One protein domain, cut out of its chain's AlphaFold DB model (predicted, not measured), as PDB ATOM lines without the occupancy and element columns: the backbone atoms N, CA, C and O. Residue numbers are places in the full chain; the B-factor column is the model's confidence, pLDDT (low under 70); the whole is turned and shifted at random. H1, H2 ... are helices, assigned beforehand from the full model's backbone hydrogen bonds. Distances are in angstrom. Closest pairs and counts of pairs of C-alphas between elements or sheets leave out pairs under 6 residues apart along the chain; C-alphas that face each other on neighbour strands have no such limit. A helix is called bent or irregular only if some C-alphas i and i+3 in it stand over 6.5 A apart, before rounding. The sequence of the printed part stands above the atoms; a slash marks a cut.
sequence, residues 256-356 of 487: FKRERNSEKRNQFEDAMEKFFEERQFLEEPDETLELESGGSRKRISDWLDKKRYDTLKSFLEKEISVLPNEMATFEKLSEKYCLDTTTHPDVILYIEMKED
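What this domain is: This is residues 256 to 356 of the 487 residues of the protein "Protein CBG24035" of Caenorhabditis briggsae (UniProt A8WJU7). One long bent helix, H3, makes the length of the model, with H1 and small H2 gathered at its first end and H4 near its other end. Residues 309 to 329 of H3 stand free between these ends, and residues 256 to 263 of H1 stick out. The 101 printed residues, with helices H1 to H4 in order and no named strand, are all helix in class and extended, radius of gyration of the C-alphas 23.8 A, spanning 69 by 31 by 20 A.

Where its parts are: H3, residues 297 to 337, assigned as one helix by its hydrogen bonds, is bent: C-alphas 321 and 324 are 6.6 A apart. Arm H3a, residues 297 to 321, measures 35.9 A from C-alpha 297 at (123.725, 107.548, 79.811); H3b, residues 324 to 337, measures 19.7 A. H1 is residues 256 to 278, 33.0 A; H2, 287 to 293, 10.2 A; H4, 345 to 355, 15.5 A, ending at C-alpha 355 (118.030, 126.950, 130.010).

How they stand to each other: H3a and H3b stand at a steep tilt of 44 degrees. H1 and H3a are close but not clearly touching, closest C-alphas Met 272 and Ile 300, 7.6 A. H1, with residues 267 to 272 alone, touches H2, closest C-alphas Phe 268 and Ser 293, 4.5 A. H3b and H4 are near each other, 8.3 A at closest. Every O i to N i+4 pair is within hydrogen-bond range in H1, H2, H3a, H3b and H4.

The domain as a whole: The farthest C-alphas, Phe 256 and Cys 338, are 70.9 A apart. The printed part has no cut and no long link. The pLDDT is under 70 at residues 256 to 264, 280 to 285 and 320 to 326.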
ATOM      1  N   PHE A 256     148.539 116.698  71.975       48.44
ATOM      2  CA  PHE A 256     147.262 117.087  71.342       48.44
ATOM      3  C   PHE A 256     146.098 116.136  71.657       48.44
ATOM      4  O   PHE A 256     144.950 116.552  71.810       48.44
ATOM      5  N   LYS A 257     146.364 114.824  71.743       53.50
ATOM      6  CA  LYS A 257     145.327 113.841  72.097       53.50
ATOM      7  C   LYS A 257     144.951 113.920  73.574       53.50
ATOM      8  O   LYS A 257     143.807 113.628  73.912       53.50
ATOM      9  N   ARG A 258     145.897 114.257  74.453       53.66
ATOM     10  CA  ARG A 258     145.644 114.415  75.892       53.66
ATOM     11  C   ARG A 258     144.859 115.693  76.161       53.66
ATOM     12  O   ARG A 258     143.864 115.600  76.866       53.66
ATOM     13  N   GLU A 259     145.230 116.791  75.516       53.34
ATOM     14  CA  GLU A 259     144.571 118.098  75.617       53.34
ATOM     15  C   GLU A 259     143.111 118.044  75.144       53.34
ATOM     16  O   GLU A 259     142.190 118.326  75.909       53.34
ATOM     17  N   ARG A 260     142.865 117.480  73.954       57.44
ATOM     18  CA  ARG A 260     141.498 117.266  73.454       57.44
ATOM     19  C   ARG A 260     140.663 116.357  74.365       57.44
ATOM     20  O   ARG A 260     139.443 116.477  74.431       57.44
ATOM     21  N   ASN A 261     141.291 115.391  75.037       60.81
ATOM     22  CA  ASN A 261     140.589 114.492  75.955       60.81
ATOM     23  C   ASN A 261     140.339 115.127  77.329       60.81
ATOM     24  O   ASN A 261     139.347 114.766  77.962       60.81
ATOM     25  N   SER A 262     141.203 116.032  77.800       60.91
ATOM     26  CA  SER A 262     140.944 116.834  78.999       60.91
ATOM     27  C   SER A 262     139.838 117.847  78.749       60.91
ATOM     28  O   SER A 262     138.902 117.891  79.534       60.91
ATOM     29  N   GLU A 263     139.850 118.547  77.615       69.00
ATOM     30  CA  GLU A 263     138.775 119.472  77.232       69.00
ATOM     31  C   GLU A 263     137.415 118.768  77.194       69.00
ATOM     32  O   GLU A 263     136.459 119.228  77.804       69.00
ATOM     33  N   LYS A 264     137.338 117.584  76.573       69.81
ATOM     34  CA  LYS A 264     136.108 116.771  76.551       69.81
ATOM     35  C   LYS A 264     135.679 116.251  77.923       69.81
ATOM     36  O   LYS A 264     134.511 115.926  78.120       69.81
ATOM     37  N   ARG A 265     136.614 116.067  78.857       70.50
ATOM     38  CA  ARG A 265     136.278 115.687  80.236       70.50
ATOM     39  C   ARG A 265     135.718 116.874  81.000       70.50
ATOM     40  O   ARG A 265     134.704 116.691  81.659       70.50
ATOM     41  N   ASN A 266     136.322 118.042  80.830       78.62
ATOM     42  CA  ASN A 266     135.890 119.275  81.469       78.62
ATOM     43  C   ASN A 266     134.517 119.700  80.934       78.62
ATOM     44  O   ASN A 266     133.613 119.889  81.724       78.62
ATOM     45  N   GLN A 267     134.294 119.653  79.616       85.69
ATOM     46  CA  GLN A 267     132.975 119.907  79.013       85.69
ATOM     47  C   GLN A 267     131.874 119.007  79.591       85.69
ATOM     48  O   GLN A 267     130.783 119.479  79.891       85.69
ATOM     49  N   PHE A 268     132.162 117.712  79.775       89.19
ATOM     50  CA  PHE A 268     131.217 116.794  80.410       89.19
ATOM     51  C   PHE A 268     130.959 117.176  81.872       89.19
ATOM     52  O   PHE A 268     129.814 117.168  82.305       89.19
ATOM     53  N   GLU A 269     132.008 117.465  82.644       86.88
ATOM     54  CA  GLU A 269     131.877 117.816  84.061       86.88
ATOM     55  C   GLU A 269     131.143 119.150  84.254       86.88
ATOM     56  O   GLU A 269     130.228 119.200  85.068       86.88
ATOM     57  N   ASP A 270     131.449 120.167  83.450       88.44
ATOM     58  CA  ASP A 270     130.821 121.490  83.490       88.44
ATOM     59  C   ASP A 270     129.333 121.422  83.115       88.44
ATOM     60  O   ASP A 270     128.486 121.980  83.814       88.44
ATOM     61  N   ALA A 271     128.990 120.683  82.051       87.88
ATOM     62  CA  ALA A 271     127.599 120.465  81.653       87.88
ATOM     63  C   ALA A 271     126.812 119.711  82.737       87.88
ATOM     64  O   ALA A 271     125.674 120.062  83.046       87.88
ATOM     65  N   MET A 272     127.426 118.693  83.348       90.50
ATOM     66  CA  MET A 272     126.798 117.921  84.420       90.50
ATOM     67  C   MET A 272     126.644 118.721  85.717       90.50
ATOM     68  O   MET A 272     125.634 118.557  86.400       90.50
ATOM     69  N   GLU A 273     127.602 119.585  86.057       89.25
ATOM     70  CA  GLU A 273     127.524 120.464  87.226       89.25
ATOM     71  C   GLU A 273     126.411 121.495  87.056       89.25
ATOM     72  O   GLU A 273     125.529 121.586  87.910       89.25
ATOM     73  N   LYS A 274     126.380 122.182  85.909       88.31
ATOM     74  CA  LYS A 274     125.323 123.136  85.562       88.31
ATOM     75  C   LYS A 274     123.942 122.475  85.585       88.31
ATOM     76  O   LYS A 274     123.009 123.004  86.183       88.31
ATOM     77  N   PHE A 275     123.821 121.281  85.002       87.81
ATOM     78  CA  PHE A 275     122.582 120.510  85.070       87.81
ATOM     79  C   PHE A 275     122.198 120.181  86.514       87.81
ATOM     80  O   PHE A 275     121.035 120.303  86.876       87.81
ATOM     81  N   PHE A 276     123.150 119.766  87.352       85.75
ATOM     82  CA  PHE A 276     122.872 119.405  88.739       85.75
ATOM     83  C   PHE A 276     122.402 120.611  89.564       85.75
ATOM     84  O   PHE A 276     121.485 120.472  90.373       85.75
ATOM     85  N   GLU A 277     122.980 121.793  89.339       82.88
ATOM     86  CA  GLU A 277     122.534 123.052  89.950       82.88
ATOM     87  C   GLU A 277     121.082 123.390  89.579       82.88
ATOM     88  O   GLU A 277     120.291 123.742  90.455       82.88
ATOM     89  N   GLU A 278     120.709 123.229  88.308       81.62
ATOM     90  CA  GLU A 278     119.357 123.518  87.813       81.62
ATOM     91  C   GLU A 278     118.340 122.421  88.177       81.62
ATOM     92  O   GLU A 278     117.178 122.700  88.487       81.62
ATOM     93  N   ARG A 279     118.764 121.156  88.132       76.06
ATOM     94  CA  ARG A 279     117.940 119.953  88.290       76.06
ATOM     95  C   ARG A 279     118.702 118.879  89.064       76.06
ATOM     96  O   ARG A 279     119.438 118.056  88.528       76.06
ATOM     97  N   GLN A 280     118.416 118.802  90.359       69.88
ATOM     98  CA  GLN A 280     118.987 117.780  91.247       69.88
ATOM     99  C   GLN A 280     118.515 116.350  90.893       69.88
ATOM    100  O   GLN A 280     119.195 115.363  91.212       69.88
ATOM    101  N   PHE A 281     117.361 116.220  90.219       67.88
ATOM    102  CA  PHE A 281     116.714 114.949  89.889       67.88
ATOM    103  C   PHE A 281     116.391 114.795  88.398       67.88
ATOM    104  O   PHE A 281     115.791 115.676  87.791       67.88
ATOM    105  N   LEU A 282     116.767 113.639  87.837       64.94
ATOM    106  CA  LEU A 282     116.240 113.130  86.572       64.94
ATOM    107  C   LEU A 282     115.040 112.246  86.900       64.94
ATOM    108  O   LEU A 282     115.209 111.182  87.498       64.94
ATOM    109  N   GLU A 283     113.847 112.702  86.543       58.97
ATOM    110  CA  GLU A 283     112.629 111.890  86.616       58.97
ATOM    111  C   GLU A 283     112.500 111.001  85.366       58.97
ATOM    112  O   GLU A 283     112.103 109.841  85.462       58.97
ATOM    113  N   GLU A 284     112.987 111.491  84.220       66.94
ATOM    114  CA  GLU A 284     113.017 110.776  82.944       66.94
ATOM    115  C   GLU A 284     114.384 110.901  82.246       66.94
ATOM    116  O   GLU A 284     115.145 111.832  82.525       66.94
ATOM    117  N   PRO A 285     114.742 109.952  81.356       64.06
ATOM    118  CA  PRO A 285     115.853 110.140  80.429       64.06
ATOM    119  C   PRO A 285     115.755 111.440  79.648       64.06
ATOM    120  O   PRO A 285     114.810 111.625  78.889       64.06
ATOM    121  N   ASP A 286     116.783 112.270  79.766       73.75
ATOM    122  CA  ASP A 286     116.889 113.486  78.979       73.75
ATOM    123  C   ASP A 286     117.905 113.288  77.847       73.75
ATOM    124  O   ASP A 286     119.119 113.271  78.066       73.75
ATOM    125  N   GLU A 287     117.401 113.101  76.626       76.12
ATOM    126  CA  GLU A 287     118.231 112.989  75.419       76.12
ATOM    127  C   GLU A 287     119.025 114.280  75.159       76.12
ATOM    128  O   GLU A 287     120.112 114.233  74.578       76.12
ATOM    129  N   THR A 288     118.541 115.430  75.643       80.56
ATOM    130  CA  THR A 288     119.243 116.712  75.498       80.56
ATOM    131  C   THR A 288     120.507 116.766  76.356       80.56
ATOM    132  O   THR A 288     121.533 117.274  75.903       80.56
ATOM    133  N   LEU A 289     120.491 116.127  77.530       80.75
ATOM    134  CA  LEU A 289     121.643 116.041  78.430       80.75
ATOM    135  C   LEU A 289     122.736 115.105  77.892       80.75
ATOM    136  O   LEU A 289     123.927 115.347  78.099       80.75
ATOM    137  N   GLU A 290     122.360 114.039  77.180       82.75
ATOM    138  CA  GLU A 290     123.328 113.168  76.493       82.75
ATOM    139  C   GLU A 290     124.063 113.918  75.374       82.75
ATOM    140  O   GLU A 290     125.271 113.732  75.195       82.75
ATOM    141  N   LEU A 291     123.356 114.806  74.668       82.12
ATOM    142  CA  LEU A 291     123.927 115.654  73.622       82.12
ATOM    143  C   LEU A 291     124.804 116.779  74.193       82.12
ATOM    144  O   LEU A 291     125.907 116.981  73.688       82.12
ATOM    145  N   GLU A 292     124.361 117.475  75.245       81.50
ATOM    146  CA  GLU A 292     125.097 118.600  75.847       81.50
ATOM    147  C   GLU A 292     126.358 118.133  76.591       81.50
ATOM    148  O   GLU A 292     127.423 118.730  76.453       81.50
ATOM    149  N   SER A 293     126.276 117.019  77.324       81.56
ATOM    150  CA  SER A 293     127.428 116.473  78.053       81.56
ATOM    151  C   SER A 293     128.377 115.654  77.165       81.56
ATOM    152  O   SER A 293     129.527 115.403  77.539       81.56
ATOM    153  N   GLY A 294     127.910 115.167  76.008       82.31
ATOM    154  CA  GLY A 294     128.655 114.241  75.146       82.31
ATOM    155  C   GLY A 294     128.998 112.905  75.827       82.31
ATOM    156  O   GLY A 294     129.900 112.177  75.388       82.31
ATOM    157  N   GLY A 295     128.339 112.591  76.944       83.56
ATOM    158  CA  GLY A 295     128.558 111.395  77.744       83.56
ATOM    159  C   GLY A 295     127.463 110.354  77.539       83.56
ATOM    160  O   GLY A 295     126.289 110.670  77.431       83.56
ATOM    161  N   SER A 296     127.835 109.072  77.553       86.81
ATOM    162  CA  SER A 296     126.841 107.988  77.550       86.81
ATOM    163  C   SER A 296     125.948 108.048  78.796       86.81
ATOM    164  O   SER A 296     126.473 108.293  79.887       86.81
ATOM    165  N   ARG A 297     124.680 107.640  78.689       84.06
ATOM    166  CA  ARG A 297     123.725 107.548  79.811       84.06
ATOM    167  C   ARG A 297     124.268 106.917  81.089       84.06
ATOM    168  O   ARG A 297     124.023 107.395  82.191       84.06
ATOM    169  N   LYS A 298     125.043 105.838  80.950       85.12
ATOM    170  CA  LYS A 298     125.668 105.158  82.091       85.12
ATOM    171  C   LYS A 298     126.636 106.076  82.842       85.12
ATOM    172  O   LYS A 298     126.617 106.116  84.062       85.12
ATOM    173  N   ARG A 299     127.451 106.834  82.106       89.31
ATOM    174  CA  ARG A 299     128.415 107.794  82.661       89.31
ATOM    175  C   ARG A 299     127.705 108.953  83.367       89.31
ATOM    176  O   ARG A 299     128.170 109.368  84.420       89.31
ATOM    177  N   ILE A 300     126.591 109.427  82.808       88.38
ATOM    178  CA  ILE A 300     125.731 110.454  83.414       88.38
ATOM    179  C   ILE A 300     125.136 109.943  84.732       88.38
ATOM    180  O   ILE A 300     125.282 110.590  85.765       88.38
ATOM    181  N   SER A 301     124.539 108.746  84.721       83.69
ATOM    182  CA  SER A 301     123.963 108.122  85.920       83.69
ATOM    183  C   SER A 301     125.009 107.901  87.014       83.69
ATOM    184  O   SER A 301     124.784 108.284  88.158       83.69
ATOM    185  N   ASP A 302     126.169 107.333  86.662       89.62
ATOM    186  CA  ASP A 302     127.261 107.084  87.608       89.62
ATOM    187  C   ASP A 302     127.788 108.402  88.216       89.62
ATOM    188  O   ASP A 302     128.136 108.449  89.398       89.62
ATOM    189  N   TRP A 303     127.841 109.480  87.422       93.12
ATOM    190  CA  TRP A 303     128.246 110.804  87.899       93.12
ATOM    191  C   TRP A 303     127.215 111.395  88.867       93.12
ATOM    192  O   TRP A 303     127.603 111.847  89.941       93.12
ATOM    193  N   LEU A 304     125.917 111.329  88.548       87.19
ATOM    194  CA  LEU A 304     124.843 111.843  89.408       87.19
ATOM    195  C   LEU A 304     124.764 111.100  90.742       87.19
ATOM    196  O   LEU A 304     124.659 111.737  91.790       87.19
ATOM    197  N   ASP A 305     124.858 109.770  90.722       84.06
ATOM    198  CA  ASP A 305     124.862 108.957  91.940       84.06
ATOM    199  C   ASP A 305     126.034 109.338  92.847       84.06
ATOM    200  O   ASP A 305     125.869 109.522  94.056       84.06
ATOM    201  N   LYS A 306     127.218 109.512  92.252       89.75
ATOM    202  CA  LYS A 306     128.410 109.941  92.979       89.75
ATOM    203  C   LYS A 306     128.252 111.359  93.528       89.75
ATOM    204  O   LYS A 306     128.507 111.573  94.708       89.75
ATOM    205  N   LYS A 307     127.793 112.308  92.709       90.75
ATOM    206  CA  LYS A 307     127.617 113.708  93.106       90.75
ATOM    207  C   LYS A 307     126.621 113.836  94.256       90.75
ATOM    208  O   LYS A 307     126.925 114.479  95.252       90.75
ATOM    209  N   ARG A 308     125.473 113.157  94.181       87.50
ATOM    210  CA  ARG A 308     124.482 113.131  95.270       87.50
ATOM    211  C   ARG A 308     125.041 112.529  96.545       87.50
ATOM    212  O   ARG A 308     124.799 113.069  97.621       87.50
ATOM    213  N   TYR A 309     125.771 111.421  96.428       86.81
ATOM    214  CA  TYR A 309     126.424 110.807  97.574       86.81
ATOM    215  C   TYR A 309     127.410 111.774  98.233       86.81
ATOM    216  O   TYR A 309     127.353 111.950  99.446       86.81
ATOM    217  N   ASP A 310     128.261 112.435  97.450       87.56
ATOM    218  CA  ASP A 310     129.265 113.371  97.958       87.56
ATOM    219  C   ASP A 310     128.611 114.618  98.584       87.56
ATOM    220  O   ASP A 310     128.990 115.025  99.684       87.56
ATOM    221  N   THR A 311     127.564 115.172  97.962       87.44
ATOM    222  CA  THR A 311     126.783 116.290  98.520       87.44
ATOM    223  C   THR A 311     126.136 115.895  99.844       87.44
ATOM    224  O   THR A 311     126.320 116.583 100.848       87.44
ATOM    225  N   LEU A 312     125.443 114.754  99.891       80.69
ATOM    226  CA  LEU A 312     124.802 114.263 101.112       80.69
ATOM    227  C   LEU A 312     125.832 113.970 102.204       80.69
ATOM    228  O   LEU A 312     125.619 114.292 103.369       80.69
ATOM    229  N   LYS A 313     126.966 113.380 101.828       84.88
ATOM    230  CA  LYS A 313     128.061 113.092 102.744       84.88
ATOM    231  C   LYS A 313     128.643 114.374 103.331       84.88
ATOM    232  O   LYS A 313     128.817 114.426 104.539       84.88
ATOM    233  N   SER A 314     128.888 115.405 102.523       84.56
ATOM    234  CA  SER A 314     129.410 116.686 103.020       84.56
ATOM    235  C   SER A 314     128.424 117.393 103.954       84.56
ATOM    236  O   SER A 314     128.825 117.933 104.985       84.56
ATOM    237  N   PHE A 315     127.126 117.330 103.644       80.94
ATOM    238  CA  PHE A 315     126.067 117.839 104.508       80.94
ATOM    239  C   PHE A 315     126.035 117.102 105.850       80.94
ATOM    240  O   PHE A 315     126.093 117.736 106.900       80.94
ATOM    241  N   LEU A 316     126.034 115.768 105.818       74.00
ATOM    242  CA  LEU A 316     126.047 114.946 107.024       74.00
ATOM    243  C   LEU A 316     127.329 115.131 107.829       74.00
ATOM    244  O   LEU A 316     127.257 115.215 109.041       74.00
ATOM    245  N   GLU A 317     128.502 115.230 107.207       79.50
ATOM    246  CA  GLU A 317     129.751 115.508 107.926       79.50
ATOM    247  C   GLU A 317     129.707 116.876 108.618       79.50
ATOM    248  O   GLU A 317     130.160 117.004 109.758       79.50
ATOM    249  N   LYS A 318     129.094 117.881 107.982       79.19
ATOM    250  CA  LYS A 318     128.874 119.196 108.588       79.19
ATOM    251  C   LYS A 318     127.887 119.127 109.757       79.19
ATOM    252  O   LYS A 318     128.207 119.636 110.825       79.19
ATOM    253  N   GLU A 319     126.736 118.478 109.609       71.19
ATOM    254  CA  GLU A 319     125.750 118.346 110.696       71.19
ATOM    255  C   GLU A 319     126.251 117.452 111.842       71.19
ATOM    256  O   GLU A 319     126.108 117.789 113.015       71.19
ATOM    257  N   ILE A 320     126.934 116.350 111.521       64.25
ATOM    258  CA  ILE A 320     127.552 115.441 112.495       64.25
ATOM    259  C   ILE A 320     128.712 116.112 113.233       64.25
ATOM    260  O   ILE A 320     129.044 115.684 114.329       64.25
ATOM    261  N   SER A 321     129.307 117.189 112.714       65.31
ATOM    262  CA  SER A 321     130.280 117.973 113.489       65.31
ATOM    263  C   SER A 321     129.636 118.800 114.610       65.31
ATOM    264  O   SER A 321     130.273 119.041 115.634       65.31
ATOM    265  N   VAL A 322     128.366 119.188 114.450       61.84
ATOM    266  CA  VAL A 322     127.595 119.966 115.435       61.84
ATOM    267  C   VAL A 322     126.909 119.040 116.453       61.84
ATOM    268  O   VAL A 322     126.834 119.361 117.641       61.84
ATOM    269  N   LEU A 323     126.516 117.839 116.012       59.41
ATOM    270  CA  LEU A 323     125.836 116.820 116.818       59.41
ATOM    271  C   LEU A 323     126.532 116.449 118.145       59.41
ATOM    272  O   LEU A 323     125.812 116.301 119.122       59.41
ATOM    273  N   PRO A 324     127.869 116.310 118.268       65.62
ATOM    274  CA  PRO A 324     128.519 115.996 119.541       65.62
ATOM    275  C   PRO A 324     128.287 117.053 120.623       65.62
ATOM    276  O   PRO A 324     128.101 116.702 121.785       65.62
ATOM    277  N   ASN A 325     128.259 118.337 120.251       69.00
ATOM    278  CA  ASN A 325     128.053 119.435 121.198       69.00
ATOM    279  C   ASN A 325     126.578 119.549 121.609       69.00
ATOM    280  O   ASN A 325     126.270 119.733 122.789       69.00
ATOM    281  N   GLU A 326     125.659 119.389 120.656       68.19
ATOM    282  CA  GLU A 326     124.217 119.354 120.930       68.19
ATOM    283  C   GLU A 326     123.827 118.110 121.740       68.19
ATOM    284  O   GLU A 326     123.064 118.209 122.699       68.19
ATOM    285  N   MET A 327     124.420 116.952 121.430       70.12
ATOM    286  CA  MET A 327     124.244 115.709 122.185       70.12
ATOM    287  C   MET A 327     124.770 115.835 123.611       70.12
ATOM    288  O   MET A 327     124.056 115.458 124.532       70.12
ATOM    289  N   ALA A 328     125.951 116.425 123.822       74.94
ATOM    290  CA  ALA A 328     126.481 116.667 125.165       74.94
ATOM    291  C   ALA A 328     125.597 117.632 125.977       74.94
ATOM    292  O   ALA A 328     125.413 117.458 127.182       74.94
ATOM    293  N   THR A 329     125.015 118.639 125.318       78.12
ATOM    294  CA  THR A 329     124.066 119.569 125.950       78.12
ATOM    295  C   THR A 329     122.778 118.844 126.340       78.12
ATOM    296  O   THR A 329     122.298 119.003 127.462       78.12
ATOM    297  N   PHE A 330     122.257 117.988 125.459       70.25
ATOM    298  CA  PHE A 330     121.082 117.167 125.732       70.25
ATOM    299  C   PHE A 330     121.329 116.145 126.848       70.25
ATOM    300  O   PHE A 330     120.490 116.019 127.733       70.25
ATOM    301  N   GLU A 331     122.478 115.462 126.860       77.69
ATOM    302  CA  GLU A 331     122.867 114.534 127.932       77.69
ATOM    303  C   GLU A 331     122.909 115.260 129.281       77.69
ATOM    304  O   GLU A 331     122.227 114.849 130.221       77.69
ATOM    305  N   LYS A 332     123.572 116.422 129.345       83.75
ATOM    306  CA  LYS A 332     123.633 117.258 130.551       83.75
ATOM    307  C   LYS A 332     122.248 117.700 131.040       83.75
ATOM    308  O   LYS A 332     121.997 117.699 132.244       83.75
ATOM    309  N   LEU A 333     121.349 118.088 130.135       78.62
ATOM    310  CA  LEU A 333     119.975 118.459 130.489       78.62
ATOM    311  C   LEU A 333     119.144 117.247 130.917       78.62
ATOM    312  O   LEU A 333     118.382 117.346 131.876       78.62
ATOM    313  N   SER A 334     119.320 116.104 130.254       77.06
ATOM    314  CA  SER A 334     118.627 114.861 130.591       77.06
ATOM    315  C   SER A 334     119.008 114.351 131.977       77.06
ATOM    316  O   SER A 334     118.129 113.941 132.727       77.06
ATOM    317  N   GLU A 335     120.281 114.470 132.362       83.31
ATOM    318  CA  GLU A 335     120.765 114.136 133.703       83.31
ATOM    319  C   GLU A 335     120.285 115.152 134.746       83.31
ATOM    320  O   GLU A 335     119.855 114.772 135.830       83.31
ATOM    321  N   LYS A 336     120.306 116.450 134.410       85.31
ATOM    322  CA  LYS A 336     119.878 117.535 135.308       85.31
ATOM    323  C   LYS A 336     118.383 117.488 135.632       85.31
ATOM    324  O   LYS A 336     118.000 117.826 136.750       85.31
ATOM    325  N   TYR A 337     117.554 117.115 134.660       81.69
ATOM    326  CA  TYR A 337     116.094 117.118 134.775       81.69
ATOM    327  C   TYR A 337     115.476 115.713 134.817       81.69
ATOM    328  O   TYR A 337     114.253 115.600 134.834       81.69
ATOM    329  N   CYS A 338     116.298 114.657 134.860       80.69
ATOM    330  CA  CYS A 338     115.869 113.254 134.837       80.69
ATOM    331  C   CYS A 338     114.879 112.950 133.697       80.69
ATOM    332  O   CYS A 338     113.851 112.310 133.916       80.69
ATOM    333  N   LEU A 339     115.172 113.442 132.490       77.69
ATOM    334  CA  LEU A 339     114.282 113.292 131.337       77.69
ATOM    335  C   LEU A 339     114.240 111.839 130.867       77.69
ATOM    336  O   LEU A 339     115.274 111.200 130.672       77.69
ATOM    337  N   ASP A 340     113.035 111.342 130.620       75.44
ATOM    338  CA  ASP A 340     112.781 110.008 130.091       75.44
ATOM    339  C   ASP A 340     111.936 110.056 128.807       75.44
ATOM    340  O   ASP A 340     111.467 111.102 128.354       75.44
ATOM    341  N   THR A 341     111.728 108.895 128.183       70.38
ATOM    342  CA  THR A 341     110.924 108.785 126.953       70.38
ATOM    343  C   THR A 341     109.437 109.077 127.158       70.38
ATOM    344  O   THR A 341     108.691 109.127 126.184       70.38
ATOM    345  N   THR A 342     108.997 109.215 128.406       74.69
ATOM    346  CA  THR A 342     107.613 109.474 128.810       74.69
ATOM    347  C   THR A 342     107.397 110.912 129.272       74.69
ATOM    348  O   THR A 342     106.281 111.276 129.639       74.69
ATOM    349  N   THR A 343     108.437 111.744 129.224       78.62
ATOM    350  CA  THR A 343     108.371 113.128 129.677       78.62
ATOM    351  C   THR A 343     107.460 113.935 128.760       78.62
ATOM    352  O   THR A 343     107.583 113.899 127.533       78.62
ATOM    353  N   HIS A 344     106.521 114.660 129.369       80.00
ATOM    354  CA  HIS A 344     105.511 115.414 128.638       80.00
ATOM    355  C   HIS A 344     106.160 116.532 127.795       80.00
ATOM    356  O   HIS A 344     107.048 117.224 128.302       80.00
ATOM    357  N   PRO A 345     105.709 116.766 126.547       76.19
ATOM    358  CA  PRO A 345     106.258 117.804 125.669       76.19
ATOM    359  C   PRO A 345     106.343 119.200 126.306       76.19
ATOM    360  O   PRO A 345     107.321 119.912 126.102       76.19
ATOM    361  N   ASP A 346     105.371 119.566 127.141       77.69
ATOM    362  CA  ASP A 346     105.353 120.872 127.820       77.69
ATOM    363  C   ASP A 346     106.494 121.045 128.835       77.69
ATOM    364  O   ASP A 346     106.986 122.152 129.047       77.69
ATOM    365  N   VAL A 347     106.954 119.948 129.449       76.06
ATOM    366  CA  VAL A 347     108.102 119.960 130.370       76.06
ATOM    367  C   VAL A 347     109.393 120.204 129.594       76.06
ATOM    368  O   VAL A 347     110.269 120.928 130.062       76.06
ATOM    369  N   ILE A 348     109.488 119.653 128.384       75.62
ATOM    370  CA  ILE A 348     110.618 119.873 127.478       75.62
ATOM    371  C   ILE A 348     110.659 121.349 127.055       75.62
ATOM    372  O   ILE A 348     111.698 121.987 127.200       75.62
ATOM    373  N   LEU A 349     109.515 121.920 126.661       78.44
ATOM    374  CA  LEU A 349     109.400 123.331 126.280       78.44
ATOM    375  C   LEU A 349     109.753 124.284 127.438       78.44
ATOM    376  O   LEU A 349     110.421 125.301 127.248       78.44
ATOM    377  N   TYR A 350     109.346 123.941 128.664       81.19
ATOM    378  CA  TYR A 350     109.712 124.696 129.862       81.19
ATOM    379  C   TYR A 350     111.225 124.677 130.122       81.19
ATOM    380  O   TYR A 350     111.799 125.705 130.482       81.19
ATOM    381  N   ILE A 351     111.886 123.532 129.928       80.38
ATOM    382  CA  ILE A 351     113.337 123.396 130.109       80.38
ATOM    383  C   ILE A 351     114.099 124.161 129.025       80.38
ATOM    384  O   ILE A 351     115.059 124.854 129.356       80.38
ATOM    385  N   GLU A 352     113.657 124.098 127.769       81.00
ATOM    386  CA  GLU A 352     114.235 124.867 126.658       81.00
ATOM    387  C   GLU A 352     114.199 126.374 126.942       81.00
ATOM    388  O   GLU A 352     115.221 127.051 126.830       81.00
ATOM    389  N   MET A 353     113.049 126.884 127.401       81.75
ATOM    390  CA  MET A 353     112.878 128.294 127.761       81.75
ATOM    391  C   MET A 353     113.684 128.691 129.008       81.75
ATOM    392  O   MET A 353     114.166 129.816 129.107       81.75
ATOM    393  N   LYS A 354     113.834 127.778 129.973       82.38
ATOM    394  CA  LYS A 354     114.548 128.029 131.233       82.38
ATOM    395  C   LYS A 354     116.068 128.000 131.080       82.38
ATOM    396  O   LYS A 354     116.762 128.722 131.790       82.38
ATOM    397  N   GLU A 355     116.588 127.142 130.212       82.94
ATOM    398  CA  GLU A 355     118.030 126.950 130.010       82.94
ATOM    399  C   GLU A 355     118.572 127.754 128.814       82.94
ATOM    400  O   GLU A 355     119.764 127.672 128.533       82.94
ATOM    401  N   ASP A 356     117.711 128.528 128.137       79.00
ATOM    402  CA  ASP A 356     118.013 129.322 126.932       79.00
ATOM    403  C   ASP A 356     118.641 128.486 125.799       79.00
ATOM    404  O   ASP A 356     119.449 128.945 124.991       79.00
TER     405      ASP A 356